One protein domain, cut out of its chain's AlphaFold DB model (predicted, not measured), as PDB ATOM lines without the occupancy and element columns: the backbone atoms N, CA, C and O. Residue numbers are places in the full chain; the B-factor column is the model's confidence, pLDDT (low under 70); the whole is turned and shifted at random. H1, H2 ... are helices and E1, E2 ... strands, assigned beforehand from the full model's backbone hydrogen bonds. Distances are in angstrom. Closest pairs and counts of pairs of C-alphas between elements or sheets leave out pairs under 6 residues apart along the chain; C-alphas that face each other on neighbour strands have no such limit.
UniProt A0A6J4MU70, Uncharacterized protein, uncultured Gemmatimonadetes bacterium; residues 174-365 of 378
ATOM      1  N   PHE A 174     131.600 140.585 142.769       96.19
ATOM      2  CA  PHE A 174     130.876 140.538 141.502       96.19
ATOM      3  C   PHE A 174     129.374 140.724 141.701       96.19
ATOM      4  O   PHE A 174     128.749 141.489 140.966       96.19
ATOM      5  N   GLU A 175     128.795 140.142 142.748       95.88
ATOM      6  CA  GLU A 175     127.410 140.413 143.134       95.88
ATOM      7  C   GLU A 175     127.208 141.890 143.492       95.88
ATOM      8  O   GLU A 175     126.254 142.502 143.019       95.88
ATOM      9  N   ALA A 176     128.152 142.517 144.205       93.56
ATOM     10  CA  ALA A 176     128.123 143.960 144.470       93.56
ATOM     11  C   ALA A 176     128.238 144.828 143.196       93.56
ATOM     12  O   ALA A 176     127.884 146.008 143.213       93.56
ATOM     13  N   ARG A 177     128.697 144.246 142.081       94.94
ATOM     14  CA  ARG A 177     128.776 144.872 140.749       94.94
ATOM     15  C   ARG A 177     127.616 144.493 139.828       94.94
ATOM     16  O   ARG A 177     127.584 144.944 138.683       94.94
ATOM     17  N   GLY A 178     126.647 143.724 140.324       94.94
ATOM     18  CA  GLY A 178     125.431 143.359 139.603       94.94
ATOM     19  C   GLY A 178     125.426 141.967 138.980       94.94
ATOM     20  O   GLY A 178     124.570 141.718 138.135       94.94
ATOM     21  N   ALA A 179     126.338 141.067 139.372       95.50
ATOM     22  CA  ALA A 179     126.212 139.655 139.016       95.50
ATOM     23  C   ALA A 179     124.877 139.068 139.498       95.50
ATOM     24  O   ALA A 179     124.273 139.546 140.462       95.50
ATOM     25  N   THR A 180     124.440 138.000 138.834       94.38
ATOM     26  CA  THR A 180     123.258 137.227 139.232       94.38
ATOM     27  C   THR A 180     123.458 136.639 140.621       94.38
ATOM     28  O   THR A 180     124.558 136.192 140.948       94.38
ATOM     29  N   LEU A 181     122.414 136.617 141.447       94.81
ATOM     30  CA  LEU A 181     122.461 135.991 142.769       94.81
ATOM     31  C   LEU A 181     122.069 134.516 142.689       94.81
ATOM     32  O   LEU A 181     121.207 134.137 141.902       94.81
ATOM     33  N   ALA A 182     122.668 133.691 143.547       90.94
ATOM     34  CA  ALA A 182     122.247 132.304 143.694       90.94
ATOM     35  C   ALA A 182     120.956 132.209 144.518       90.94
ATOM     36  O   ALA A 182     120.741 132.967 145.471       90.94
ATOM     37  N   ARG A 183     120.123 131.219 144.183       90.62
ATOM     38  CA  ARG A 183     118.970 130.836 145.001       90.62
ATOM     39  C   ARG A 183     119.384 129.884 146.108       90.62
ATOM     40  O   ARG A 183     120.173 128.967 145.890       90.62
ATOM     41  N   ASN A 184     118.811 130.068 147.291       89.56
ATOM     42  CA  ASN A 184     118.908 129.071 148.351       89.56
ATOM     43  C   ASN A 184     117.837 127.971 148.190       89.56
ATOM     44  O   ASN A 184     116.994 128.018 147.295       89.56
ATOM     45  N   ALA A 185     117.834 126.993 149.099       87.81
ATOM     46  CA  ALA A 185     116.860 125.895 149.105       87.81
ATOM     47  C   ALA A 185     115.389 126.346 149.257       87.81
ATOM     48  O   ALA A 185     114.483 125.564 148.989       87.81
ATOM     49  N   ARG A 186     115.145 127.592 149.685       87.19
ATOM     50  CA  ARG A 186     113.808 128.198 149.788       87.19
ATOM     51  C   ARG A 186     113.431 129.011 148.544       87.19
ATOM     52  O   ARG A 186     112.369 129.615 148.522       87.19
ATOM     53  N   GLY A 187     114.299 129.056 147.532       88.75
ATOM     54  CA  GLY A 187     114.104 129.852 146.320       88.75
ATOM     55  C   GLY A 187     114.415 131.345 146.476       88.75
ATOM     56  O   GLY A 187     114.247 132.092 145.511       88.75
ATOM     57  N   GLU A 188     114.891 131.780 147.648       92.56
ATOM     58  CA  GLU A 188     115.250 133.173 147.936       92.56
ATOM     59  C   GLU A 188     116.570 133.531 147.256       92.56
ATOM     60  O   GLU A 188     117.513 132.733 147.269       92.56
ATOM     61  N   LEU A 189     116.665 134.752 146.731       94.94
ATOM     62  CA  LEU A 189     117.926 135.294 146.231       94.94
ATOM     63  C   LEU A 189     118.664 135.980 147.374       94.94
ATOM     64  O   LEU A 189     118.087 136.814 148.079       94.94
ATOM     65  N   ARG A 190     119.937 135.626 147.566       94.31
ATOM     66  CA  ARG A 190     120.754 136.139 148.671       94.31
ATOM     67  C   ARG A 190     122.135 136.533 148.183       94.31
ATOM     68  O   ARG A 190     122.773 135.771 147.462       94.31
ATOM     69  N   THR A 191     122.602 137.701 148.610       94.38
ATOM     70  CA  THR A 191     123.998 138.091 148.380       94.38
ATOM     71  C   THR A 191     124.923 137.253 149.253       94.38
ATOM     72  O   THR A 191     124.674 137.107 150.454       94.38
ATOM     73  N   ALA A 192     126.028 136.792 148.686       90.88
ATOM     74  CA  ALA A 192     127.164 136.260 149.404       90.88
ATOM     75  C   ALA A 192     127.690 137.294 150.411       90.88
ATOM     76  O   ALA A 192     127.857 138.487 150.134       90.88
ATOM     77  N   ALA A 193     127.957 136.825 151.623       85.19
ATOM     78  CA  ALA A 193     128.629 137.604 152.645       85.19
ATOM     79  C   ALA A 193     129.402 136.671 153.575       85.19
ATOM     80  O   ALA A 193     129.092 135.484 153.664       85.19
ATOM     81  N   ALA A 194     130.390 137.225 154.274       80.81
ATOM     82  CA  ALA A 194     130.983 136.555 155.425       80.81
ATOM     83  C   ALA A 194     129.923 136.351 156.526       80.81
ATOM     84  O   ALA A 194     128.967 137.123 156.598       80.81
ATOM     85  N   ASP A 195     130.129 135.363 157.402       72.94
ATOM     86  CA  ASP A 195     129.145 134.875 158.389       72.94
ATOM     87  C   ASP A 195     128.573 135.946 159.345       72.94
ATOM     88  O   ASP A 195     127.549 135.732 159.990       72.94
ATOM     89  N   SER A 196     129.210 137.115 159.435       81.81
ATOM     90  CA  SER A 196     128.810 138.235 160.293       81.81
ATOM     91  C   SER A 196     128.415 139.508 159.538       81.81
ATOM     92  O   SER A 196     128.040 140.497 160.170       81.81
ATOM     93  N   ALA A 197     128.500 139.522 158.209       89.88
ATOM     94  CA  ALA A 197     128.235 140.716 157.420       89.88
ATOM     95  C   ALA A 197     126.762 140.773 156.961       89.88
ATOM     96  O   ALA A 197     126.194 139.735 156.619       89.88
ATOM     97  N   PRO A 198     126.143 141.971 156.900       93.00
ATOM     98  CA  PRO A 198     124.776 142.121 156.409       93.00
ATOM     99  C   PRO A 198     124.602 141.561 154.995       93.00
ATOM    100  O   PRO A 198     125.482 141.743 154.147       93.00
ATOM    101  N   GLN A 199     123.461 140.927 154.734       94.81
ATOM    102  CA  GLN A 199     123.093 140.353 153.438       94.81
ATOM    103  C   GLN A 199     121.821 140.999 152.900       94.81
ATOM    104  O   GLN A 199     120.918 141.331 153.663       94.81
ATOM    105  N   ILE A 200     121.728 141.140 151.582       96.44
ATOM    106  CA  ILE A 200     120.469 141.464 150.915       96.44
ATOM    107  C   ILE A 200     119.749 140.153 150.625       96.44
ATOM    108  O   ILE A 200     120.353 139.206 150.114       96.44
ATOM    109  N   VAL A 201     118.463 140.112 150.964       96.31
ATOM    110  CA  VAL A 201     117.587 138.959 150.770       96.31
ATOM    111  C   VAL A 201     116.357 139.408 149.995       96.31
ATOM    112  O   VAL A 201     115.707 140.389 150.358       96.31
ATOM    113  N   PHE A 202     116.042 138.686 148.927       96.88
ATOM    114  CA  PHE A 202     114.824 138.876 148.155       96.88
ATOM    115  C   PHE A 202     113.950 137.626 148.237       96.88
ATOM    116  O   PHE A 202     114.383 136.522 147.887       96.88
ATOM    117  N   HIS A 203     112.713 137.827 148.682       95.12
ATOM    118  CA  HIS A 203     111.677 136.803 148.733       95.12
ATOM    119  C   HIS A 203     110.708 137.048 147.578       95.12
ATOM    120  O   HIS A 203     109.954 138.020 147.606       95.12
ATOM    121  N   ALA A 204     110.750 136.185 146.565       92.56
ATOM    122  CA  ALA A 204     109.815 136.243 145.447       92.56
ATOM    123  C   ALA A 204     108.406 135.832 145.903       92.56
ATOM    124  O   ALA A 204     108.267 134.890 146.683       92.56
ATOM    125  N   GLU A 205     107.377 136.499 145.385       88.62
ATOM    126  CA  GLU A 205     105.980 136.069 145.554       88.62
ATOM    127  C   GLU A 205     105.670 134.828 144.711       88.62
ATOM    128  O   GLU A 205     104.971 133.925 145.162       88.62
ATOM    129  N   ASP A 206     106.250 134.765 143.508       80.25
ATOM    130  CA  ASP A 206     106.189 133.619 142.604       80.25
ATOM    131  C   ASP A 206     107.607 133.255 142.131       80.25
ATOM    132  O   ASP A 206     108.344 134.076 141.573       80.25
ATOM    133  N   ALA A 207     108.020 132.015 142.393       67.19
ATOM    134  CA  ALA A 207     109.395 131.546 142.232       67.19
ATOM    135  C   ALA A 207     109.687 130.947 140.840       67.19
ATOM    136  O   ALA A 207     110.542 130.071 140.706       67.19
ATOM    137  N   ALA A 208     109.014 131.412 139.784       71.00
ATOM    138  CA  ALA A 208     109.289 130.955 138.422       71.00
ATOM    139  C   ALA A 208     110.667 131.444 137.931       71.00
ATOM    140  O   ALA A 208     110.897 132.646 137.778       71.00
ATOM    141  N   ALA A 209     111.598 130.520 137.678       69.00
ATOM    142  CA  ALA A 209     112.946 130.842 137.207       69.00
ATOM    143  C   ALA A 209     112.936 131.508 135.815       69.00
ATOM    144  O   ALA A 209     112.153 131.142 134.939       69.00
ATOM    145  N   GLY A 210     113.833 132.476 135.599       67.81
ATOM    146  CA  GLY A 210     114.065 133.106 134.290       67.81
ATOM    147  C   GLY A 210     113.038 134.157 133.843       67.81
ATOM    148  O   GLY A 210     113.227 134.770 132.796       67.81
ATOM    149  N   ALA A 211     111.977 134.403 134.614       80.06
ATOM    150  CA  ALA A 211     111.056 135.516 134.387       80.06
ATOM    151  C   ALA A 211     111.367 136.691 135.334       80.06
ATOM    152  O   ALA A 211     111.975 136.478 136.385       80.06
ATOM    153  N   PRO A 212     110.945 137.925 134.998       87.50
ATOM    154  CA  PRO A 212     110.828 138.991 135.985       87.50
ATOM    155  C   PRO A 212     109.991 138.519 137.176       87.50
ATOM    156  O   PRO A 212     108.912 137.953 136.989       87.50
ATOM    157  N   GLN A 213     110.503 138.732 138.381       92.69
ATOM    158  CA  GLN A 213     109.861 138.368 139.640       92.69
ATOM    159  C   GLN A 213     109.538 139.634 140.420       92.69
ATOM    160  O   GLN A 213     110.322 140.580 140.413       92.69
ATOM    161  N   VAL A 214     108.406 139.628 141.113       93.69
ATOM    162  CA  VAL A 214     108.032 140.665 142.073       93.69
ATOM    163  C   VAL A 214     108.060 140.049 143.466       93.69
ATOM    164  O   VAL A 214     107.776 138.859 143.633       93.69
ATOM    165  N   GLY A 215     108.490 140.823 144.456       95.56
ATOM    166  CA  GLY A 215     108.468 140.367 145.834       95.56
ATOM    167  C   GLY A 215     109.089 141.340 146.820       95.56
ATOM    168  O   GLY A 215     109.252 142.531 146.549       95.56
ATOM    169  N   ALA A 216     109.445 140.822 147.988       97.06
ATOM    170  CA  ALA A 216     109.865 141.620 149.126       97.06
ATOM    171  C   ALA A 216     111.390 141.655 149.263       97.06
ATOM    172  O   ALA A 216     112.060 140.618 149.248       97.06
ATOM    173  N   LEU A 217     111.936 142.853 149.470       97.81
ATOM    174  CA  LEU A 217     113.364 143.086 149.641       97.81
ATOM    175  C   LEU A 217     113.703 143.433 151.094       97.81
ATOM    176  O   LEU A 217     113.112 144.337 151.693       97.81
ATOM    177  N   TRP A 218     114.708 142.751 151.637       97.75
ATOM    178  CA  TRP A 218     115.129 142.860 153.031       97.75
ATOM    179  C   TRP A 218     116.649 142.931 153.149       97.75
ATOM    180  O   TRP A 218     117.390 142.480 152.273       97.75
ATOM    181  N   VAL A 219     117.111 143.461 154.279       97.06
ATOM    182  CA  VAL A 219     118.484 143.287 154.757       97.06
ATOM    183  C   VAL A 219     118.462 142.355 155.957       97.06
ATOM    184  O   VAL A 219     117.809 142.646 156.956       97.06
ATOM    185  N   GLU A 220     119.192 141.251 155.883       95.12
ATOM    186  CA  GLU A 220     119.475 140.403 157.034       95.12
ATOM    187  C   GLU A 220     120.756 140.903 157.708       95.12
ATOM    188  O   GLU A 220     121.846 140.829 157.144       95.12
ATOM    189  N   MET A 221     120.614 141.465 158.907       91.25
ATOM    190  CA  MET A 221     121.731 141.903 159.743       91.25
ATOM    191  C   MET A 221     122.364 140.706 160.468       91.25
ATOM    192  O   MET A 221     121.765 139.630 160.573       91.25
ATOM    193  N   SER A 222     123.551 140.911 161.044       80.75
ATOM    194  CA  SER A 222     124.169 139.931 161.943       80.75
ATOM    195  C   SER A 222     123.188 139.497 163.044       80.75
ATOM    196  O   SER A 222     122.439 140.304 163.597       80.75
ATOM    197  N   GLY A 223     123.131 138.190 163.319       77.88
ATOM    198  CA  GLY A 223     122.150 137.619 164.250       77.88
ATOM    199  C   GLY A 223     120.740 137.424 163.673       77.88
ATOM    200  O   GLY A 223     119.800 137.245 164.441       77.88
ATOM    201  N   ARG A 224     120.581 137.425 162.338       76.94
ATOM    202  CA  ARG A 224     119.320 137.136 161.614       76.94
ATOM    203  C   ARG A 224     118.190 138.144 161.847       76.94
ATOM    204  O   ARG A 224     117.018 137.829 161.646       76.94
ATOM    205  N   ARG A 225     118.517 139.375 162.245       87.88
ATOM    206  CA  ARG A 225     117.525 140.454 162.297       87.88
ATOM    207  C   ARG A 225     117.224 140.926 160.876       87.88
ATOM    208  O   ARG A 225     118.096 141.487 160.220       87.88
ATOM    209  N   LEU A 226     115.984 140.745 160.435       91.81
ATOM    210  CA  LEU A 226     115.512 141.232 159.139       91.81
ATOM    211  C   LEU A 226     115.064 142.696 159.236       91.81
ATOM    212  O   LEU A 226     114.283 143.070 160.113       91.81
ATOM    213  N   VAL A 227     115.559 143.525 158.323       95.38
ATOM    214  CA  VAL A 227     115.192 144.934 158.156       95.38
ATOM    215  C   VAL A 227     114.492 145.080 156.800       95.38
ATOM    216  O   VAL A 227     115.145 144.894 155.773       95.38
ATOM    217  N   PRO A 228     113.184 145.396 156.755       96.56
ATOM    218  CA  PRO A 228     112.463 145.532 155.491       96.56
ATOM    219  C   PRO A 228     112.955 146.753 154.723       96.56
ATOM    220  O   PRO A 228     113.067 147.833 155.309       96.56
ATOM    221  N   LEU A 229     113.207 146.606 153.422       97.44
ATOM    222  CA  LEU A 229     113.532 147.721 152.528       97.44
ATOM    223  C   LEU A 229     112.313 148.180 151.736       97.44
ATOM    224  O   LEU A 229     111.955 149.357 151.798       97.44
ATOM    225  N   ALA A 230     111.682 147.258 151.013       97.50
ATOM    226  CA  ALA A 230     110.529 147.536 150.171       97.50
ATOM    227  C   ALA A 230     109.719 146.264 149.890       97.50
ATOM    228  O   ALA A 230     110.255 145.156 149.924       97.50
ATOM    229  N   GLN A 231     108.438 146.466 149.598       95.75
ATOM    230  CA  GLN A 231     107.561 145.481 148.966       95.75
ATOM    231  C   GLN A 231     107.516 145.753 147.455       95.75
ATOM    232  O   GLN A 231     107.978 146.813 147.015       95.75
ATOM    233  N   ASP A 232     106.978 144.812 146.683       94.12
ATOM    234  CA  ASP A 232     106.737 144.958 145.242       94.12
ATOM    235  C   ASP A 232     107.997 145.308 144.419       94.12
ATOM    236  O   ASP A 232     107.970 146.100 143.471       94.12
ATOM    237  N   VAL A 233     109.148 144.742 144.794       96.50
ATOM    238  CA  VAL A 233     110.426 144.956 144.102       96.50
ATOM    239  C   VAL A 233     110.537 144.025 142.904       96.50
ATOM    240  O   VAL A 233     110.452 142.808 143.042       96.50
ATOM    241  N   GLU A 234     110.788 144.604 141.732       94.69
ATOM    242  CA  GLU A 234     111.010 143.861 140.493       94.69
ATOM    243  C   GLU A 234     112.475 143.399 140.376       94.69
ATOM    244  O   GLU A 234     113.406 144.210 140.338       94.69
ATOM    245  N   VAL A 235     112.677 142.089 140.259       95.12
ATOM    246  CA  VAL A 235     113.967 141.432 140.022       95.12
ATOM    247  C   VAL A 235     113.958 140.787 138.645       95.12
ATOM    248  O   VAL A 235     113.045 140.040 138.304       95.12
ATOM    249  N   VAL A 236     114.998 141.037 137.849       94.12
ATOM    250  CA  VAL A 236     115.112 140.512 136.480       94.12
ATOM    251  C   VAL A 236     116.419 139.760 136.326       94.12
ATOM    252  O   VAL A 236     117.477 140.276 136.678       94.12
ATOM    253  N   GLY A 237     116.345 138.534 135.799       92.00
ATOM    254  CA  GLY A 237     117.519 137.685 135.597       92.00
ATOM    255  C   GLY A 237     118.305 137.432 136.884       92.00
ATOM    256  O   GLY A 237     119.527 137.412 136.841       92.00
ATOM    257  N   GLU A 238     117.614 137.316 138.024       94.38
ATOM    258  CA  GLU A 238     118.224 137.067 139.343       94.38
ATOM    259  C   GLU A 238     119.164 138.182 139.832       94.38
ATOM    260  O   GLU A 238     119.937 137.991 140.771       94.38
ATOM    261  N   VAL A 239     119.079 139.371 139.228       95.25
ATOM    262  CA  VAL A 239     119.806 140.564 139.664       95.25
ATOM    263  C   VAL A 239     118.893 141.416 140.535       95.25
ATOM    264  O   VAL A 239     117.932 142.025 140.058       95.25
ATOM    265  N   VAL A 240     119.202 141.465 141.828       96.12
ATOM    266  CA  VAL A 240     118.459 142.280 142.791       96.12
ATOM    267  C   VAL A 240     118.848 143.753 142.634       96.12
ATOM    268  O   VAL A 240     120.041 144.061 142.580       96.12
ATOM    269  N   PRO A 241     117.892 144.700 142.585       96.94
ATOM    270  CA  PRO A 241     118.200 146.110 142.383       96.94
ATOM    271  C   PRO A 241     118.576 146.800 143.704       96.94
ATOM    272  O   PRO A 241     118.033 147.855 144.026       96.94
ATOM    273  N   ALA A 242     119.481 146.205 144.484       98.06
ATOM    274  CA  ALA A 242     119.918 146.735 145.769       98.06
ATOM    275  C   ALA A 242     121.376 146.399 146.084       98.06
ATOM    276  O   ALA A 242     121.836 145.294 145.809       98.06
ATOM    277  N   TYR A 243     122.093 147.357 146.674       97.88
ATOM    278  CA  TYR A 243     123.534 147.267 146.902       97.88
ATOM    279  C   TYR A 243     123.955 148.043 148.150       97.88
ATOM    280  O   TYR A 243     123.463 149.141 148.418       97.88
ATOM    281  N   PHE A 244     124.903 147.491 148.900       97.19
ATOM    282  CA  PHE A 244     125.520 148.182 150.028       97.19
ATOM    283  C   PHE A 244     126.557 149.207 149.567       97.19
ATOM    284  O   PHE A 244     127.248 148.990 148.573       97.19
ATOM    285  N   ASN A 245     126.745 150.277 150.338       95.62
ATOM    286  CA  ASN A 245     127.979 151.057 150.238       95.62
ATOM    287  C   ASN A 245     129.195 150.237 150.719       95.62
ATOM    288  O   ASN A 245     129.047 149.171 151.322       95.62
ATOM    289  N   ALA A 246     130.410 150.748 150.496       91.56
ATOM    290  CA  ALA A 246     131.646 150.039 150.844       91.56
ATOM    291  C   ALA A 246     131.730 149.635 152.333       91.56
ATOM    292  O   ALA A 246     132.192 148.541 152.647       91.56
ATOM    293  N   SER A 247     131.232 150.480 153.244       91.69
ATOM    294  CA  SER A 247     131.204 150.209 154.689       91.69
ATOM    295  C   SER A 247     130.014 149.358 155.150       91.69
ATOM    296  O   SER A 247     129.915 149.061 156.338       91.69
ATOM    297  N   ARG A 248     129.096 148.981 154.249       93.94
ATOM    298  CA  ARG A 248     127.834 148.278 154.551       93.94
ATOM    299  C   ARG A 248     126.984 148.944 155.642       93.94
ATOM    300  O   ARG A 248     126.269 148.269 156.376       93.94
ATOM    301  N   THR A 249     127.041 150.269 155.740       94.62
ATOM    302  CA  THR A 249     126.232 151.071 156.674       94.62
ATOM    303  C   THR A 249     124.979 151.646 156.020       94.62
ATOM    304  O   THR A 249     124.047 152.044 156.715       94.62
ATOM    305  N   ALA A 250     124.934 151.668 154.689       96.94
ATOM    306  CA  ALA A 250     123.783 152.104 153.916       96.94
ATOM    307  C   ALA A 250     123.529 151.152 152.745       96.94
ATOM    308  O   ALA A 250     124.453 150.529 152.219       96.94
ATOM    309  N   VAL A 251     122.272 151.075 152.319       98.19
ATOM    310  CA  VAL A 251     121.843 150.314 151.143       98.19
ATOM    311  C   VAL A 251     121.113 151.235 150.176       98.19
ATOM    312  O   VAL A 251     120.193 151.957 150.564       98.19
ATOM    313  N   VAL A 252     121.540 151.228 148.916       98.69
ATOM    314  CA  VAL A 252     120.787 151.819 147.810       98.69
ATOM    315  C   VAL A 252     119.904 150.733 147.224       98.69
ATOM    316  O   VAL A 252     120.360 149.604 147.062       98.69
ATOM    317  N   PHE A 253     118.654 151.050 146.920       98.69
ATOM    318  CA  PHE A 253     117.726 150.100 146.324       98.69
ATOM    319  C   PHE A 253     116.707 150.793 145.422       98.69
ATOM    320  O   PHE A 253     116.475 151.998 145.529       98.69
ATOM    321  N   GLU A 254     116.111 150.019 144.523       98.00
ATOM    322  CA  GLU A 254     114.976 150.436 143.707       98.00
ATOM    323  C   GLU A 254     113.667 149.879 144.273       98.00
ATOM    324  O   GLU A 254     113.580 148.693 144.592       98.00
ATOM    325  N   ALA A 255     112.637 150.720 144.343       96.62
ATOM    326  CA  ALA A 255     111.263 150.299 144.599       96.62
ATOM    327  C   ALA A 255     110.298 151.226 143.854       96.62
ATOM    328  O   ALA A 255     110.456 152.443 143.913       96.62
ATOM    329  N   GLY A 256     109.321 150.671 143.129       95.06
ATOM    330  CA  GLY A 256     108.328 151.475 142.403       95.06
ATOM    331  C   GLY A 256     108.927 152.448 141.378       95.06
ATOM    332  O   GLY A 256     108.394 153.535 141.184       95.06
ATOM    333  N   ARG A 257     110.050 152.083 140.737       96.56
ATOM    334  CA  ARG A 257     110.824 152.951 139.823       96.56
ATOM    335  C   ARG A 257     111.367 154.228 140.477       96.56
ATOM    336  O   ARG A 257     111.614 155.228 139.798       96.56
ATOM    337  N   GLU A 258     111.585 154.183 141.784       98.12
ATOM    338  CA  GLU A 258     112.317 155.192 142.535       98.12
ATOM    339  C   GLU A 258     113.578 154.585 143.132       98.12
ATOM    340  O   GLU A 258     113.563 153.490 143.700       98.12
ATOM    341  N   VAL A 259     114.670 155.340 143.062       98.62
ATOM    342  CA  VAL A 259     115.917 154.982 143.730       98.62
ATOM    343  C   VAL A 259     115.925 155.606 145.111       98.62
ATOM    344  O   VAL A 259     115.710 156.811 145.277       98.62
ATOM    345  N   ARG A 260     116.174 154.777 146.118       98.62
ATOM    346  CA  ARG A 260     116.146 155.139 147.533       98.62
ATOM    347  C   ARG A 260     117.448 154.718 148.192       98.62
ATOM    348  O   ARG A 260     118.082 153.753 147.775       98.62
ATOM    349  N   VAL A 261     117.847 155.442 149.231       98.62
ATOM    350  CA  VAL A 261     118.965 155.055 150.099       98.62
ATOM    351  C   VAL A 261     118.444 154.949 151.516       98.62
ATOM    352  O   VAL A 261     117.806 155.881 152.008       98.62
ATOM    353  N   ARG A 262     118.724 153.824 152.171       98.25
ATOM    354  CA  ARG A 262     118.433 153.617 153.586       98.25
ATOM    355  C   ARG A 262     119.721 153.520 154.380       98.25
ATOM    356  O   ARG A 262     120.582 152.699 154.070       98.25
ATOM    357  N   ASP A 263     119.812 154.335 155.418       97.06
ATOM    358  CA  ASP A 263     120.831 154.214 156.449       97.06
ATOM    359  C   ASP A 263     120.422 153.090 157.414       97.06
ATOM    360  O   ASP A 263     119.309 153.070 157.948       97.06
ATOM    361  N   LEU A 264     121.296 152.097 157.586       95.06
ATOM    362  CA  LEU A 264     120.989 150.888 158.355       95.06
ATOM    363  C   LEU A 264     121.120 151.099 159.865       95.06
ATOM    364  O   LEU A 264     120.600 150.290 160.633       95.06
ATOM    365  N   PHE A 265     121.792 152.169 160.292       92.62
ATOM    366  CA  PHE A 265     121.972 152.496 161.700       92.62
ATOM    367  C   PHE A 265     120.762 153.262 162.246       92.62
ATOM    368  O   PHE A 265     120.158 152.867 163.239       92.62
ATOM    369  N   THR A 266     120.371 154.332 161.560       95.19
ATOM    370  CA  THR A 266     119.241 155.196 161.926       95.19
ATOM    371  C   THR A 266     117.896 154.649 161.448       95.19
ATOM    372  O   THR A 266     116.848 155.041 161.955       95.19
ATOM    373  N   GLY A 267     117.903 153.772 160.438       95.69
ATOM    374  CA  GLY A 267     116.701 153.280 159.769       95.69
ATOM    375  C   GLY A 267     116.051 154.295 158.821       95.69
ATOM    376  O   GLY A 267     115.048 153.956 158.188       95.69
ATOM    377  N   GLN A 268     116.602 155.507 158.697       97.00
ATOM    378  CA  GLN A 268     116.057 156.546 157.830       97.00
ATOM    379  C   GLN A 268     116.220 156.168 156.359       97.00
ATOM    380  O   GLN A 268     117.273 155.700 155.926       97.00
ATOM    381  N   THR A 269     115.163 156.392 155.578       98.25
ATOM    382  CA  THR A 269     115.156 156.175 154.129       98.25
ATOM    383  C   THR A 269     114.908 157.499 153.428       98.25
ATOM    384  O   THR A 269     113.966 158.211 153.769       98.25
ATOM    385  N   ARG A 270     115.732 157.816 152.429       97.81
ATOM    386  CA  ARG A 270     115.571 158.996 151.572       97.81
ATOM    387  C   ARG A 270     115.353 158.589 150.123       97.81
ATOM    388  O   ARG A 270     115.988 157.654 149.632       97.81
ATOM    389  N   VAL A 271     114.502 159.331 149.427       98.44
ATOM    390  CA  VAL A 271     114.334 159.211 147.975       98.44
ATOM    391  C   VAL A 271     115.445 160.004 147.290       98.44
ATOM    392  O   VAL A 271     115.708 161.152 147.638       98.44
ATOM    393  N   VAL A 272     116.137 159.371 146.345       98.31
ATOM    394  CA  VAL A 272     117.179 159.994 145.515       98.31
ATOM    395  C   VAL A 272     116.544 160.619 144.274       98.31
ATOM    396  O   VAL A 272     116.924 161.711 143.866       98.31
ATOM    397  N   GLY A 273     115.573 159.924 143.681       97.88
ATOM    398  CA  GLY A 273     114.816 160.382 142.522       97.88
ATOM    399  C   GLY A 273     114.200 159.224 141.732       97.88
ATOM    400  O   GLY A 273     114.408 158.059 142.082       97.88
ATOM    401  N   PRO A 274     113.464 159.527 140.649       98.12
ATOM    402  CA  PRO A 274     112.937 158.503 139.755       98.12
ATOM    403  C   PRO A 274     114.090 157.797 139.046       98.12
ATOM    404  O   PRO A 274     115.052 158.447 138.627       98.12
ATOM    405  N   GLY A 275     113.992 156.482 138.885       97.81
ATOM    406  CA  GLY A 275     114.970 155.690 138.158       97.81
ATOM    407  C   GLY A 275     114.962 154.213 138.528       97.81
ATOM    408  O   GLY A 275     114.201 153.766 139.380       97.81
ATOM    409  N   ILE A 276     115.824 153.461 137.855       98.12
ATOM    410  CA  ILE A 276     115.960 152.015 138.007       98.12
ATOM    411  C   ILE A 276     117.429 151.596 138.114       98.12
ATOM    412  O   ILE A 276     118.335 152.372 137.795       98.12
ATOM    413  N   ALA A 277     117.635 150.337 138.495       97.31
ATOM    414  CA  ALA A 277     118.900 149.611 138.402       97.31
ATOM    415  C   ALA A 277     120.105 150.359 139.013       97.31
ATOM    416  O   ALA A 277     121.084 150.628 138.308       97.31
ATOM    417  N   PRO A 278     120.067 150.703 140.317       98.31
ATOM    418  CA  PRO A 278     121.211 151.324 140.970       98.31
ATOM    419  C   PRO A 278     122.435 150.399 140.912       98.31
ATOM    420  O   PRO A 278     122.278 149.186 140.993       98.31
ATOM    421  N   ARG A 279     123.650 150.940 140.783       97.44
ATOM    422  CA  ARG A 279     124.921 150.197 140.820       97.44
ATOM    423  C   ARG A 279     125.995 150.977 141.551       97.44
ATOM    424  O   ARG A 279     126.202 152.156 141.272       97.44
ATOM    425  N   VAL A 280     126.702 150.318 142.457       96.06
ATOM    426  CA  VAL A 280     127.774 150.948 143.232       96.06
ATOM    427  C   VAL A 280     129.008 151.119 142.361       96.06
ATOM    428  O   VAL A 280     129.388 150.214 141.619       96.06
ATOM    429  N   LEU A 281     129.626 152.293 142.447       93.88
ATOM    430  CA  LEU A 281     130.878 152.570 141.762       93.88
ATOM    431  C   LEU A 281     132.048 152.092 142.636       93.88
ATOM    432  O   LEU A 281     132.167 152.558 143.775       93.88
ATOM    433  N   PRO A 282     132.909 151.184 142.140       90.50
ATOM    434  CA  PRO A 282     134.013 150.656 142.930       90.50
ATOM    435  C   PRO A 282     134.928 151.766 143.458       90.50
ATOM    436  O   PRO A 282     135.175 152.751 142.765       90.50
ATOM    437  N   PHE A 283     135.440 151.580 144.677       87.44
ATOM    438  CA  PHE A 283     136.368 152.501 145.356       87.44
ATOM    439  C   PHE A 283     135.815 153.907 145.637       87.44
ATOM    440  O   PHE A 283     136.583 154.825 145.901       87.44
ATOM    441  N   THR A 284     134.492 154.085 145.606       91.31
ATOM    442  CA  THR A 284     133.841 155.364 145.921       91.31
ATOM    443  C   THR A 284     132.679 155.174 146.895       91.31
ATOM    444  O   THR A 284     132.194 154.060 147.102       91.31
ATOM    445  N   ASP A 285     132.182 156.274 147.456       93.19
ATOM    446  CA  ASP A 285     130.945 156.336 148.240       93.19
ATOM    447  C   ASP A 285     129.716 156.683 147.369       93.19
ATOM    448  O   ASP A 285     128.715 157.232 147.844       93.19
ATOM    449  N   ARG A 286     129.787 156.378 146.068       96.06
ATOM    450  CA  ARG A 286     128.791 156.777 145.070       96.06
ATOM    451  C   ARG A 286     128.211 155.569 144.353       96.06
ATOM    452  O   ARG A 286     128.792 154.488 144.279       96.06
ATOM    453  N   PHE A 287     127.041 155.781 143.777       97.88
ATOM    454  CA  PHE A 287     126.377 154.831 142.902       97.88
ATOM    455  C   PHE A 287     125.844 155.559 141.671       97.88
ATOM    456  O   PHE A 287     125.701 156.786 141.656       97.88
ATOM    457  N   VAL A 288     125.551 154.795 140.629       98.38
ATOM    458  CA  VAL A 288     124.825 155.256 139.448       98.38
ATOM    459  C   VAL A 288     123.457 154.612 139.388       98.38
ATOM    460  O   VAL A 288     123.255 153.542 139.945       98.38
ATOM    461  N   PHE A 289     122.516 155.250 138.711       98.69
ATOM    462  CA  PHE A 289     121.208 154.695 138.392       98.69
ATOM    463  C   PHE A 289     120.695 155.296 137.082       98.69
ATOM    464  O   PHE A 289     121.280 156.241 136.542       98.69
ATOM    465  N   LEU A 290     119.617 154.726 136.549       98.62
ATOM    466  CA  LEU A 290     119.128 155.041 135.211       98.62
ATOM    467  C   LEU A 290     117.746 155.685 135.268       98.62
ATOM    468  O   LEU A 290     116.808 155.097 135.799       98.62
ATOM    469  N   GLN A 291     117.599 156.872 134.685       98.44
ATOM    470  CA  GLN A 291     116.299 157.535 134.536       98.44
ATOM    471  C   GLN A 291     115.814 157.364 133.101       98.44
ATOM    472  O   GLN A 291     116.502 157.801 132.184       98.44
ATOM    473  N   GLU A 292     114.661 156.733 132.885       97.69
ATOM    474  CA  GLU A 292     114.089 156.623 131.535       97.69
ATOM    475  C   GLU A 292     113.796 158.020 130.969       97.69
ATOM    476  O   GLU A 292     113.393 158.922 131.706       97.69
ATOM    477  N   VAL A 293     114.013 158.193 129.665       97.81
ATOM    478  CA  VAL A 293     113.623 159.378 128.895       97.81
ATOM    479  C   VAL A 293     112.412 158.981 128.040       97.81
ATOM    480  O   VAL A 293     112.596 158.463 126.939       97.81
ATOM    481  N   PRO A 294     111.164 159.163 128.521       94.81
ATOM    482  CA  PRO A 294     109.989 158.554 127.891       94.81
ATOM    483  C   PRO A 294     109.759 159.002 126.445       94.81
ATOM    484  O   PRO A 294     109.286 158.221 125.628       94.81
ATOM    485  N   SER A 295     110.138 160.239 126.114       95.12
ATOM    486  CA  SER A 295     110.032 160.802 124.762       95.12
ATOM    487  C   SER A 295     110.941 160.128 123.731       95.12
ATOM    488  O   SER A 295     110.734 160.304 122.536       95.12
ATOM    489  N   GLU A 296     111.958 159.388 124.175       95.19
ATOM    490  CA  GLU A 296     112.914 158.688 123.309       95.19
ATOM    491  C   GLU A 296     112.647 157.178 123.240       95.19
ATOM    492  O   GLU A 296     113.400 156.433 122.611       95.19
ATOM    493  N   ARG A 297     111.565 156.708 123.871       95.44
ATOM    494  CA  ARG A 297     111.124 155.321 123.762       95.44
ATOM    495  C   ARG A 297     110.521 155.077 122.383       95.44
ATOM    496  O   ARG A 297     109.616 155.793 121.963       95.44
ATOM    497  N   GLN A 298     111.009 154.053 121.693       95.75
ATOM    498  CA  GLN A 298     110.574 153.719 120.338       95.75
ATOM    499  C   GLN A 298     110.387 152.213 120.200       95.75
ATOM    500  O   GLN A 298     111.308 151.442 120.472       95.75
ATOM    501  N   ASP A 299     109.214 151.789 119.740       94.50
ATOM    502  CA  ASP A 299     109.005 150.402 119.343       94.50
ATOM    503  C   ASP A 299     109.629 150.167 117.965       94.50
ATOM    504  O   ASP A 299     109.410 150.913 117.011       94.50
ATOM    505  N   THR A 300     110.450 149.128 117.875       92.19
ATOM    506  CA  THR A 300     111.158 148.723 116.660       92.19
ATOM    507  C   THR A 300     110.803 147.278 116.327       92.19
ATOM    508  O   THR A 300     110.358 146.518 117.186       92.19
ATOM    509  N   THR A 301     111.076 146.843 115.096       89.06
ATOM    510  CA  THR A 301     110.871 145.446 114.674       89.06
ATOM    511  C   THR A 301     111.620 144.440 115.561       89.06
ATOM    512  O   THR A 301     111.211 143.290 115.676       89.06
ATOM    513  N   GLY A 302     112.720 144.861 116.197       87.12
ATOM    514  CA  GLY A 302     113.547 144.021 117.065       87.12
ATOM    515  C   GLY A 302     113.202 144.077 118.556       87.12
ATOM    516  O   GLY A 302     113.876 143.401 119.329       87.12
ATOM    517  N   GLY A 303     112.211 144.874 118.969       94.38
ATOM    518  CA  GLY A 303     111.872 145.138 120.371       94.38
ATOM    519  C   GLY A 303     111.694 146.630 120.666       94.38
ATOM    520  O   GLY A 303     111.678 147.456 119.758       94.38
ATOM    521  N   THR A 304     111.593 147.002 121.936       96.50
ATOM    522  CA  THR A 304     111.448 148.398 122.362       96.50
ATOM    523  C   THR A 304     112.818 149.001 122.669       96.50
ATOM    524  O   THR A 304     113.508 148.566 123.593       96.50
ATOM    525  N   SER A 305     113.212 150.016 121.903       96.50
ATOM    526  CA  SER A 305     114.362 150.868 122.205       96.50
ATOM    527  C   SER A 305     114.002 151.827 123.337       96.50
ATOM    528  O   SER A 305     112.971 152.501 123.289       96.50
ATOM    529  N   ILE A 306     114.840 151.877 124.368       97.56
ATOM    530  CA  ILE A 306     114.659 152.713 125.552       97.56
ATOM    531  C   ILE A 306     115.948 153.492 125.788       97.56
ATOM    532  O   ILE A 306     117.028 152.901 125.890       97.56
ATOM    533  N   VAL A 307     115.832 154.812 125.919       97.94
ATOM    534  CA  VAL A 307     116.956 155.675 126.289       97.94
ATOM    535  C   VAL A 307     116.864 156.050 127.762       97.94
ATOM    536  O   VAL A 307     115.809 156.412 128.286       97.94
ATOM    537  N   TYR A 308     118.004 155.953 128.434       98.50
ATOM    538  CA  TYR A 308     118.191 156.274 129.834       98.50
ATOM    539  C   TYR A 308     119.186 157.411 129.992       98.50
ATOM    540  O   TYR A 308     120.243 157.427 129.369       98.50
ATOM    541  N   ARG A 309     118.905 158.316 130.920       98.44
ATOM    542  CA  ARG A 309     119.905 159.207 131.490       98.44
ATOM    543  C   ARG A 309     120.659 158.475 132.593       98.44
ATOM    544  O   ARG A 309     120.046 158.008 133.552       98.44
ATOM    545  N   VAL A 310     121.982 158.420 132.475       98.50
ATOM    546  CA  VAL A 310     122.862 157.874 133.514       98.50
ATOM    547  C   VAL A 310     123.104 158.956 134.560       98.50
ATOM    548  O   VAL A 310     123.606 160.038 134.239       98.50
ATOM    549  N   VAL A 311     122.729 158.680 135.807       98.50
ATOM    550  CA  VAL A 311     122.825 159.629 136.921       98.50
ATOM    551  C   VAL A 311     123.698 159.049 138.022       98.50
ATOM    552  O   VAL A 311     123.512 157.902 138.409       98.50
ATOM    553  N   ARG A 312     124.634 159.846 138.539       98.00
ATOM    554  CA  ARG A 312     125.503 159.519 139.675       98.00
ATOM    555  C   ARG A 312     125.027 160.242 140.927       98.00
ATOM    556  O   ARG A 312     124.719 161.431 140.877       98.00
ATOM    557  N   ALA A 313     125.004 159.545 142.056       97.81
ATOM    558  CA  ALA A 313     124.611 160.102 143.344       97.81
ATOM    559  C   ALA A 313     125.486 159.554 144.486       97.81
ATOM    560  O   ALA A 313     125.926 158.404 144.426       97.81
ATOM    561  N   PRO A 314     125.760 160.360 145.524       97.12
ATOM    562  CA  PRO A 314     126.440 159.902 146.734       97.12
ATOM    563  C   PRO A 314     125.489 159.136 147.667       97.12
ATOM    564  O   PRO A 314     124.290 159.437 147.746       97.12
ATOM    565  N   PHE A 315     126.026 158.188 148.440       96.88
ATOM    566  CA  PHE A 315     125.287 157.512 149.515       96.88
ATOM    567  C   PHE A 315     124.932 158.463 150.664       96.88
ATOM    568  O   PHE A 315     123.815 158.392 151.179       96.88
ATOM    569  N   ALA A 316     125.820 159.402 151.000       95.25
ATOM    570  CA  ALA A 316     125.613 160.378 152.075       95.25
ATOM    571  C   ALA A 316     124.518 161.428 151.779       95.25
ATOM    572  O   ALA A 316     124.076 162.135 152.677       95.25
ATOM    573  N   GLY A 317     124.038 161.510 150.532       93.44
ATOM    574  CA  GLY A 317     123.137 162.572 150.079       93.44
ATOM    575  C   GLY A 317     123.893 163.757 149.475       93.44
ATOM    576  O   GLY A 317     125.119 163.795 149.482       93.44
ATOM    577  N   GLY A 318     123.157 164.689 148.870       93.56
ATOM    578  CA  GLY A 318     123.726 165.796 148.094       93.56
ATOM    579  C   GLY A 318     123.291 165.780 146.624       93.56
ATOM    580  O   GLY A 318     122.391 165.017 146.255       93.56
ATOM    581  N   PRO A 319     123.891 166.640 145.780       94.81
ATOM    582  CA  PRO A 319     123.468 166.805 144.399       94.81
ATOM    583  C   PRO A 319     123.756 165.558 143.559       94.81
ATOM    584  O   PRO A 319     124.808 164.923 143.668       94.81
ATOM    585  N   THR A 320     122.808 165.235 142.684       96.69
ATOM    586  CA  THR A 320     122.973 164.211 141.652       96.69
ATOM    587  C   THR A 320     123.628 164.803 140.410       96.69
ATOM    588  O   THR A 320     123.324 165.932 140.025       96.69
ATOM    589  N   GLU A 321     124.444 164.017 139.727       97.19
ATOM    590  CA  GLU A 321     125.177 164.425 138.534       97.19
ATOM    591  C   GLU A 321     124.718 163.626 137.314       97.19
ATOM    592  O   GLU A 321     124.543 162.410 137.385       97.19
ATOM    593  N   ARG A 322     124.534 164.297 136.177       97.38
ATOM    594  CA  ARG A 322     124.155 163.657 134.913       97.38
ATOM    595  C   ARG A 322     125.420 163.319 134.134       97.38
ATOM    596  O   ARG A 322     126.175 164.223 133.803       97.38
ATOM    597  N   LEU A 323     125.624 162.039 133.833       97.38
ATOM    598  CA  LEU A 323     126.842 161.564 133.170       97.38
ATOM    599  C   LEU A 323     126.688 161.429 131.653       97.38
ATOM    600  O   LEU A 323     127.670 161.538 130.929       97.38
ATOM    601  N   GLY A 324     125.473 161.174 131.165       97.50
ATOM    602  CA  GLY A 324     125.205 161.005 129.738       97.50
ATOM    603  C   GLY A 324     123.926 160.225 129.456       97.50
ATOM    604  O   GLY A 324     123.088 160.044 130.347       97.50
ATOM    605  N   LEU A 325     123.788 159.774 128.210       97.94
ATOM    606  CA  LEU A 325     122.683 158.938 127.744       97.94
ATOM    607  C   LEU A 325     123.175 157.520 127.439       97.94
ATOM    608  O   LEU A 325     124.260 157.328 126.896       97.94
ATOM    609  N   LEU A 326     122.353 156.534 127.779       97.88
ATOM    610  CA  LEU A 326     122.569 155.113 127.548       97.88
ATOM    611  C   LEU A 326     121.349 154.554 126.821       97.88
ATOM    612  O   LEU A 326     120.221 154.826 127.217       97.88
ATOM    613  N   SER A 327     121.558 153.740 125.791       97.00
ATOM    614  CA  SER A 327     120.470 153.073 125.062       97.00
ATOM    615  C   SER A 327     120.419 151.578 125.376       97.00
ATOM    616  O   SER A 327     121.458 150.914 125.467       97.00
ATOM    617  N   ALA A 328     119.207 151.044 125.508       97.19
ATOM    618  CA  ALA A 328     118.932 149.624 125.687       97.19
ATOM    619  C   ALA A 328     117.797 149.175 124.759       97.19
ATOM    620  O   ALA A 328     116.893 149.949 124.465       97.19
ATOM    621  N   VAL A 329     117.819 147.912 124.334       96.81
ATOM    622  CA  VAL A 329     116.762 147.310 123.513       96.81
ATOM    623  C   VAL A 329     116.131 146.157 124.282       96.81
ATOM    624  O   VAL A 329     116.728 145.088 124.426       96.81
ATOM    625  N   ALA A 330     114.918 146.379 124.783       95.50
ATOM    626  CA  ALA A 330     114.116 145.359 125.441       95.50
ATOM    627  C   ALA A 330     113.429 144.487 124.389       95.50
ATOM    628  O   ALA A 330     112.752 145.000 123.500       95.50
ATOM    629  N   ARG A 331     113.601 143.165 124.466       93.69
ATOM    630  CA  ARG A 331     113.033 142.243 123.477       93.69
ATOM    631  C   ARG A 331     111.957 141.358 124.108       93.69
ATOM    632  O   ARG A 331     112.231 140.793 125.160       93.69
ATOM    633  N   PRO A 332     110.783 141.163 123.482       89.38
ATOM    634  CA  PRO A 332     109.718 140.329 124.050       89.38
ATOM    635  C   PRO A 332     110.134 138.872 124.300       89.38
ATOM    636  O   PRO A 332     109.686 138.254 125.262       89.38
ATOM    637  N   ASP A 333     111.024 138.339 123.456       88.62
ATOM    638  CA  ASP A 333     111.558 136.974 123.536       88.62
ATOM    639  C   ASP A 333     112.596 136.778 124.655       88.62
ATOM    640  O   ASP A 333     113.061 135.661 124.878       88.62
ATOM    641  N   ARG A 334     112.974 137.845 125.373       85.62
ATOM    642  CA  ARG A 334     113.934 137.807 126.483       85.62
ATOM    643  C   ARG A 334     113.358 138.493 127.707       85.62
ATOM    644  O   ARG A 334     112.913 139.630 127.624       85.62
ATOM    645  N   ASP A 335     113.383 137.808 128.848       84.94
ATOM    646  CA  ASP A 335     112.919 138.352 130.132       84.94
ATOM    647  C   ASP A 335     111.515 138.995 130.042       84.94
ATOM    648  O   ASP A 335     111.225 139.979 130.716       84.94
ATOM    649  N   ARG A 336     110.648 138.470 129.159       87.69
ATOM    650  CA  ARG A 336     109.296 138.989 128.869       87.69
ATOM    651  C   ARG A 336     109.259 140.484 128.509       87.69
ATOM    652  O   ARG A 336     108.308 141.180 128.852       87.69
ATOM    653  N   GLY A 337     110.287 140.987 127.825       89.75
ATOM    654  CA  GLY A 337     110.366 142.396 127.436       89.75
ATOM    655  C   GLY A 337     110.792 143.338 128.562       89.75
ATOM    656  O   GLY A 337     110.694 144.554 128.396       89.75
ATOM    657  N   ALA A 338     111.284 142.816 129.690       92.88
ATOM    658  CA  ALA A 338     111.895 143.649 130.714       92.88
ATOM    659  C   ALA A 338     113.124 144.392 130.165       92.88
ATOM    660  O   ALA A 338     113.834 143.920 129.271       92.88
ATOM    661  N   SER A 339     113.394 145.574 130.720       95.06
ATOM    662  CA  SER A 339     114.541 146.366 130.288       95.06
ATOM    663  C   SER A 339     115.864 145.662 130.628       95.06
ATOM    664  O   SER A 339     116.101 145.356 131.803       95.06
ATOM    665  N   PRO A 340     116.787 145.495 129.659       95.12
ATOM    666  CA  PRO A 340     118.103 144.914 129.912       95.12
ATOM    667  C   PRO A 340     118.922 145.668 130.964       95.12
ATOM    668  O   PRO A 340     119.770 145.070 131.625       95.12
ATOM    669  N   ALA A 341     118.635 146.961 131.157       96.75
ATOM    670  CA  ALA A 341     119.260 147.807 132.171       96.75
ATOM    671  C   ALA A 341     119.128 147.247 133.592       96.75
ATOM    672  O   ALA A 341     120.020 147.455 134.411       96.75
ATOM    673  N   ARG A 342     118.081 146.466 133.885       96.31
ATOM    674  CA  ARG A 342     117.919 145.816 135.195       96.31
ATOM    675  C   ARG A 342     119.009 144.784 135.497       96.31
ATOM    676  O   ARG A 342     119.346 144.592 136.663       96.31
ATOM    677  N   ARG A 343     119.628 144.206 134.463       95.50
ATOM    678  CA  ARG A 343     120.747 143.249 134.549       95.50
ATOM    679  C   ARG A 343     122.103 143.884 134.235       95.50
ATOM    680  O   ARG A 343     123.064 143.182 133.944       95.50
ATOM    681  N   MET A 344     122.168 145.213 134.225       96.88
ATOM    682  CA  MET A 344     123.413 145.945 134.024       96.88
ATOM    683  C   MET A 344     124.460 145.510 135.042       96.88
ATOM    684  O   MET A 344     124.135 145.265 136.201       96.88
ATOM    685  N   VAL A 345     125.714 145.462 134.624       96.94
ATOM    686  CA  VAL A 345     126.858 145.233 135.505       96.94
ATOM    687  C   VAL A 345     127.841 146.386 135.393       96.94
ATOM    688  O   VAL A 345     127.873 147.086 134.373       96.94
ATOM    689  N   VAL A 346     128.641 146.575 136.438       96.56
ATOM    690  CA  VAL A 346     129.808 147.463 136.414       96.56
ATOM    691  C   VAL A 346     131.041 146.617 136.116       96.56
ATOM    692  O   VAL A 346     131.528 145.897 136.984       96.56
ATOM    693  N   GLY A 347     131.519 146.695 134.876       93.00
ATOM    694  CA  GLY A 347     132.759 146.058 134.439       93.00
ATOM    695  C   GLY A 347     133.950 147.013 134.473       93.00
ATOM    696  O   GLY A 347     133.794 148.226 134.647       93.00
ATOM    697  N   GLU A 348     135.139 146.465 134.243       88.56
ATOM    698  CA  GLU A 348     136.392 147.218 134.152       88.56
ATOM    699  C   GLU A 348     136.918 147.254 132.711       88.56
ATOM    700  O   GLU A 348     136.841 146.278 131.969       88.56
ATOM    701  N   LEU A 349     137.463 148.403 132.316       86.75
ATOM    702  CA  LEU A 349     138.227 148.619 131.089       86.75
ATOM    703  C   LEU A 349     139.537 149.323 131.448       86.75
ATOM    704  O   LEU A 349     139.642 149.973 132.486       86.75
ATOM    705  N   ARG A 350     140.516 149.307 130.534       81.62
ATOM    706  CA  ARG A 350     141.795 150.031 130.712       81.62
ATOM    707  C   ARG A 350     141.617 151.521 131.049       81.62
ATOM    708  O   ARG A 350     142.461 152.104 131.712       81.62
ATOM    709  N   GLN A 351     140.527 152.123 130.578       84.00
ATOM    710  CA  GLN A 351     140.218 153.551 130.702       84.00
ATOM    711  C   GLN A 351     139.251 153.898 131.849       84.00
ATOM    712  O   GLN A 351     138.901 155.065 132.004       84.00
ATOM    713  N   GLY A 352     138.799 152.915 132.635       89.44
ATOM    714  CA  GLY A 352     137.874 153.124 133.754       89.44
ATOM    715  C   GLY A 352     136.760 152.080 133.819       89.44
ATOM    716  O   GLY A 352     136.883 150.978 133.291       89.44
ATOM    717  N   PHE A 353     135.650 152.430 134.466       93.44
ATOM    718  CA  PHE A 353     134.506 151.530 134.618       93.44
ATOM    719  C   PHE A 353     133.535 151.638 133.444       93.44
ATOM    720  O   PHE A 353     133.354 152.707 132.859       93.44
ATOM    721  N   VAL A 354     132.870 150.534 133.119       95.69
ATOM    722  CA  VAL A 354     131.869 150.470 132.051       95.69
ATOM    723  C   VAL A 354     130.576 149.863 132.566       95.69
ATOM    724  O   VAL A 354     130.573 148.837 133.243       95.69
ATOM    725  N   LEU A 355     129.460 150.489 132.217       97.44
ATOM    726  CA  LEU A 355     128.137 149.911 132.370       97.44
ATOM    727  C   LEU A 355     127.822 149.069 131.140       97.44
ATOM    728  O   LEU A 355     127.906 149.562 130.013       97.44
ATOM    729  N   ARG A 356     127.464 147.801 131.338       96.06
ATOM    730  CA  ARG A 356     127.150 146.893 130.227       96.06
ATOM    731  C   ARG A 356     126.113 145.846 130.606       96.06
ATOM    732  O   ARG A 356     126.003 145.473 131.766       96.06
ATOM    733  N   ALA A 357     125.364 145.373 129.615       95.56
ATOM    734  CA  ALA A 357     124.530 144.173 129.684       95.56
ATOM    735  C   ALA A 357     124.221 143.686 128.258       95.56
ATOM    736  O   ALA A 357     124.275 144.485 127.316       95.56
ATOM    737  N   PRO A 358     123.832 142.415 128.059       92.75
ATOM    738  CA  PRO A 358     123.299 141.971 126.776       92.75
ATOM    739  C   PRO A 358     122.052 142.781 126.395       92.75
ATOM    740  O   PRO A 358     121.082 142.785 127.148       92.75
ATOM    741  N   GLY A 359     122.065 143.426 125.224       93.19
ATOM    742  CA  GLY A 359     120.982 144.313 124.774       93.19
ATOM    743  C   GLY A 359     121.168 145.790 125.144       93.19
ATOM    744  O   GLY A 359     120.248 146.574 124.939       93.19
ATOM    745  N   MET A 360     122.335 146.181 125.664       95.69
ATOM    746  CA  MET A 360     122.705 147.577 125.922       95.69
ATOM    747  C   MET A 360     123.968 147.958 125.160       95.69
ATOM    748  O   MET A 360     124.894 147.153 125.040       95.69
ATOM    749  N   ALA A 361     124.033 149.210 124.707       94.06
ATOM    750  CA  ALA A 361     125.303 149.795 124.300       94.06
ATOM    751  C   ALA A 361     126.195 149.971 125.548       94.06
ATOM    752  O   ALA A 361     125.711 150.504 126.551       94.06
ATOM    753  N   PRO A 362     127.471 149.532 125.530       95.12
ATOM    754  CA  PRO A 362     128.386 149.789 126.634       95.12
ATOM    755  C   PRO A 362     128.533 151.293 126.879       95.12
ATOM    756  O   PRO A 362     128.736 152.058 125.937       95.12
ATOM    757  N   PHE A 363     128.463 151.715 128.139       97.00
ATOM    758  CA  PHE A 363     128.611 153.115 128.534       97.00
ATOM    759  C   PHE A 363     129.815 153.259 129.460       97.00
ATOM    760  O   PHE A 363     129.800 152.773 130.592       97.00
ATOM    761  N   VAL A 364     130.873 153.902 128.972       96.44
ATOM    762  CA  VAL A 364     132.075 154.170 129.770       96.44
ATOM    763  C   VAL A 364     131.764 155.296 130.745       96.44
ATOM    764  O   VAL A 364     131.344 156.381 130.345       96.44
ATOM    765  N   LEU A 365     131.954 155.032 132.031       95.44
ATOM    766  CA  LEU A 365     131.724 156.017 133.069       95.44
ATOM    767  C   LEU A 365     132.847 157.058 133.041       95.44
ATOM    768  O   LEU A 365     134.020 156.679 133.095       95.44
TER     769      LEU A 365
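Overview. This is residues 174 to 365 of the 378 residues of an uncharacterized protein of uncultured Gemmatimonadetes bacterium (UniProt A0A6J4MU70). Three strongly twisted sheets are stacked face to face in turn: E1 E2 E3, then E4 E5 E6 E7 in the middle, then the branched sheet of E8 to E12, whose best plane is turned 35 degrees from that of the middle sheet. H1 stands beside the last sheet, a small hairpin of E13 and E14 lies off E8, and the E10 end reaches farthest from the middle. The printed part has 192 residues, with 14 named strands and one named helix in the order E1 to E12, H1, E13, E14; it is mostly strand. Neighbour strands are antiparallel throughout, and it is compact, with a radius of gyration of the C-alphas of 15.9 A and spans of 51 by 38 by 31 A.

Arrangement. Of residues 174 to 198, which hold no named element, 189 to 190 pair antiparallel with residues 201 to 202 of E1, residues 199 to 204. E1, E2, residues 213 to 221, and E3, residues 225 to 235, form a meander, each strand the antiparallel neighbour of the one before; N 201 and O 218, and N 217 and O 230, are 2.9 A apart. E4, residues 242 to 244, E5, 250 to 255, E6, 258 to 263, and E7, 269 to 274, form another, with N 243 and O 252, N 253 and O 260, and N 261 and O 270 at 2.9 A. Its plane is 14 degrees from the first sheet's; the closest C-alphas of E3 and E5, Val 233 and Ala 255, are 5.4 A apart. In the third sheet, E8, residues 276 to 280, pairs with E9, 286 to 292 (N 279 and O 288, 2.8 A). E11, residues 303 to 314, has E9 and E10, residues 298 to 300, on one side and E12, residues 321 to 330, on the other; E10 E11 E12 are a meander. N 289 and O 311, N 300 and O 303, and N 308 and O 326 are 2.8 A apart. This sheet's plane is 35 degrees from the second's; the closest C-alphas of E4 and E8, Tyr 243 and Val 280, are 6.7 A apart. H1, residues 340 to 343, is at the sheet's level, at a height of 3.0 A; it is too short for an O i to N i+4 pair, and its one O i to N i+3 pair is within range. E13, residues 345 to 349, and E14, 352 to 356, form a hairpin, with N 347 and O 354 at 2.9 A.

Along the chain. E1 begins at C-alpha 199 (123.093, 140.353, 153.438), and E14 ends at C-alpha 356 (127.150, 146.893, 130.227). E11 is 33.5 A long, E12 25.6 A, E2 23.6 A and E3 22.6 A. E3 bends by 89 degrees at residue 232, E12 by 59 degrees at 324.

Size, cuts and confidence. The C-alphas farthest apart, of Gly 223 and Thr 301, are 51.4 A apart. The printed part has no cut and no long link. Mean pLDDT is 93.6; residues 207 and 209 to 210 are under 70.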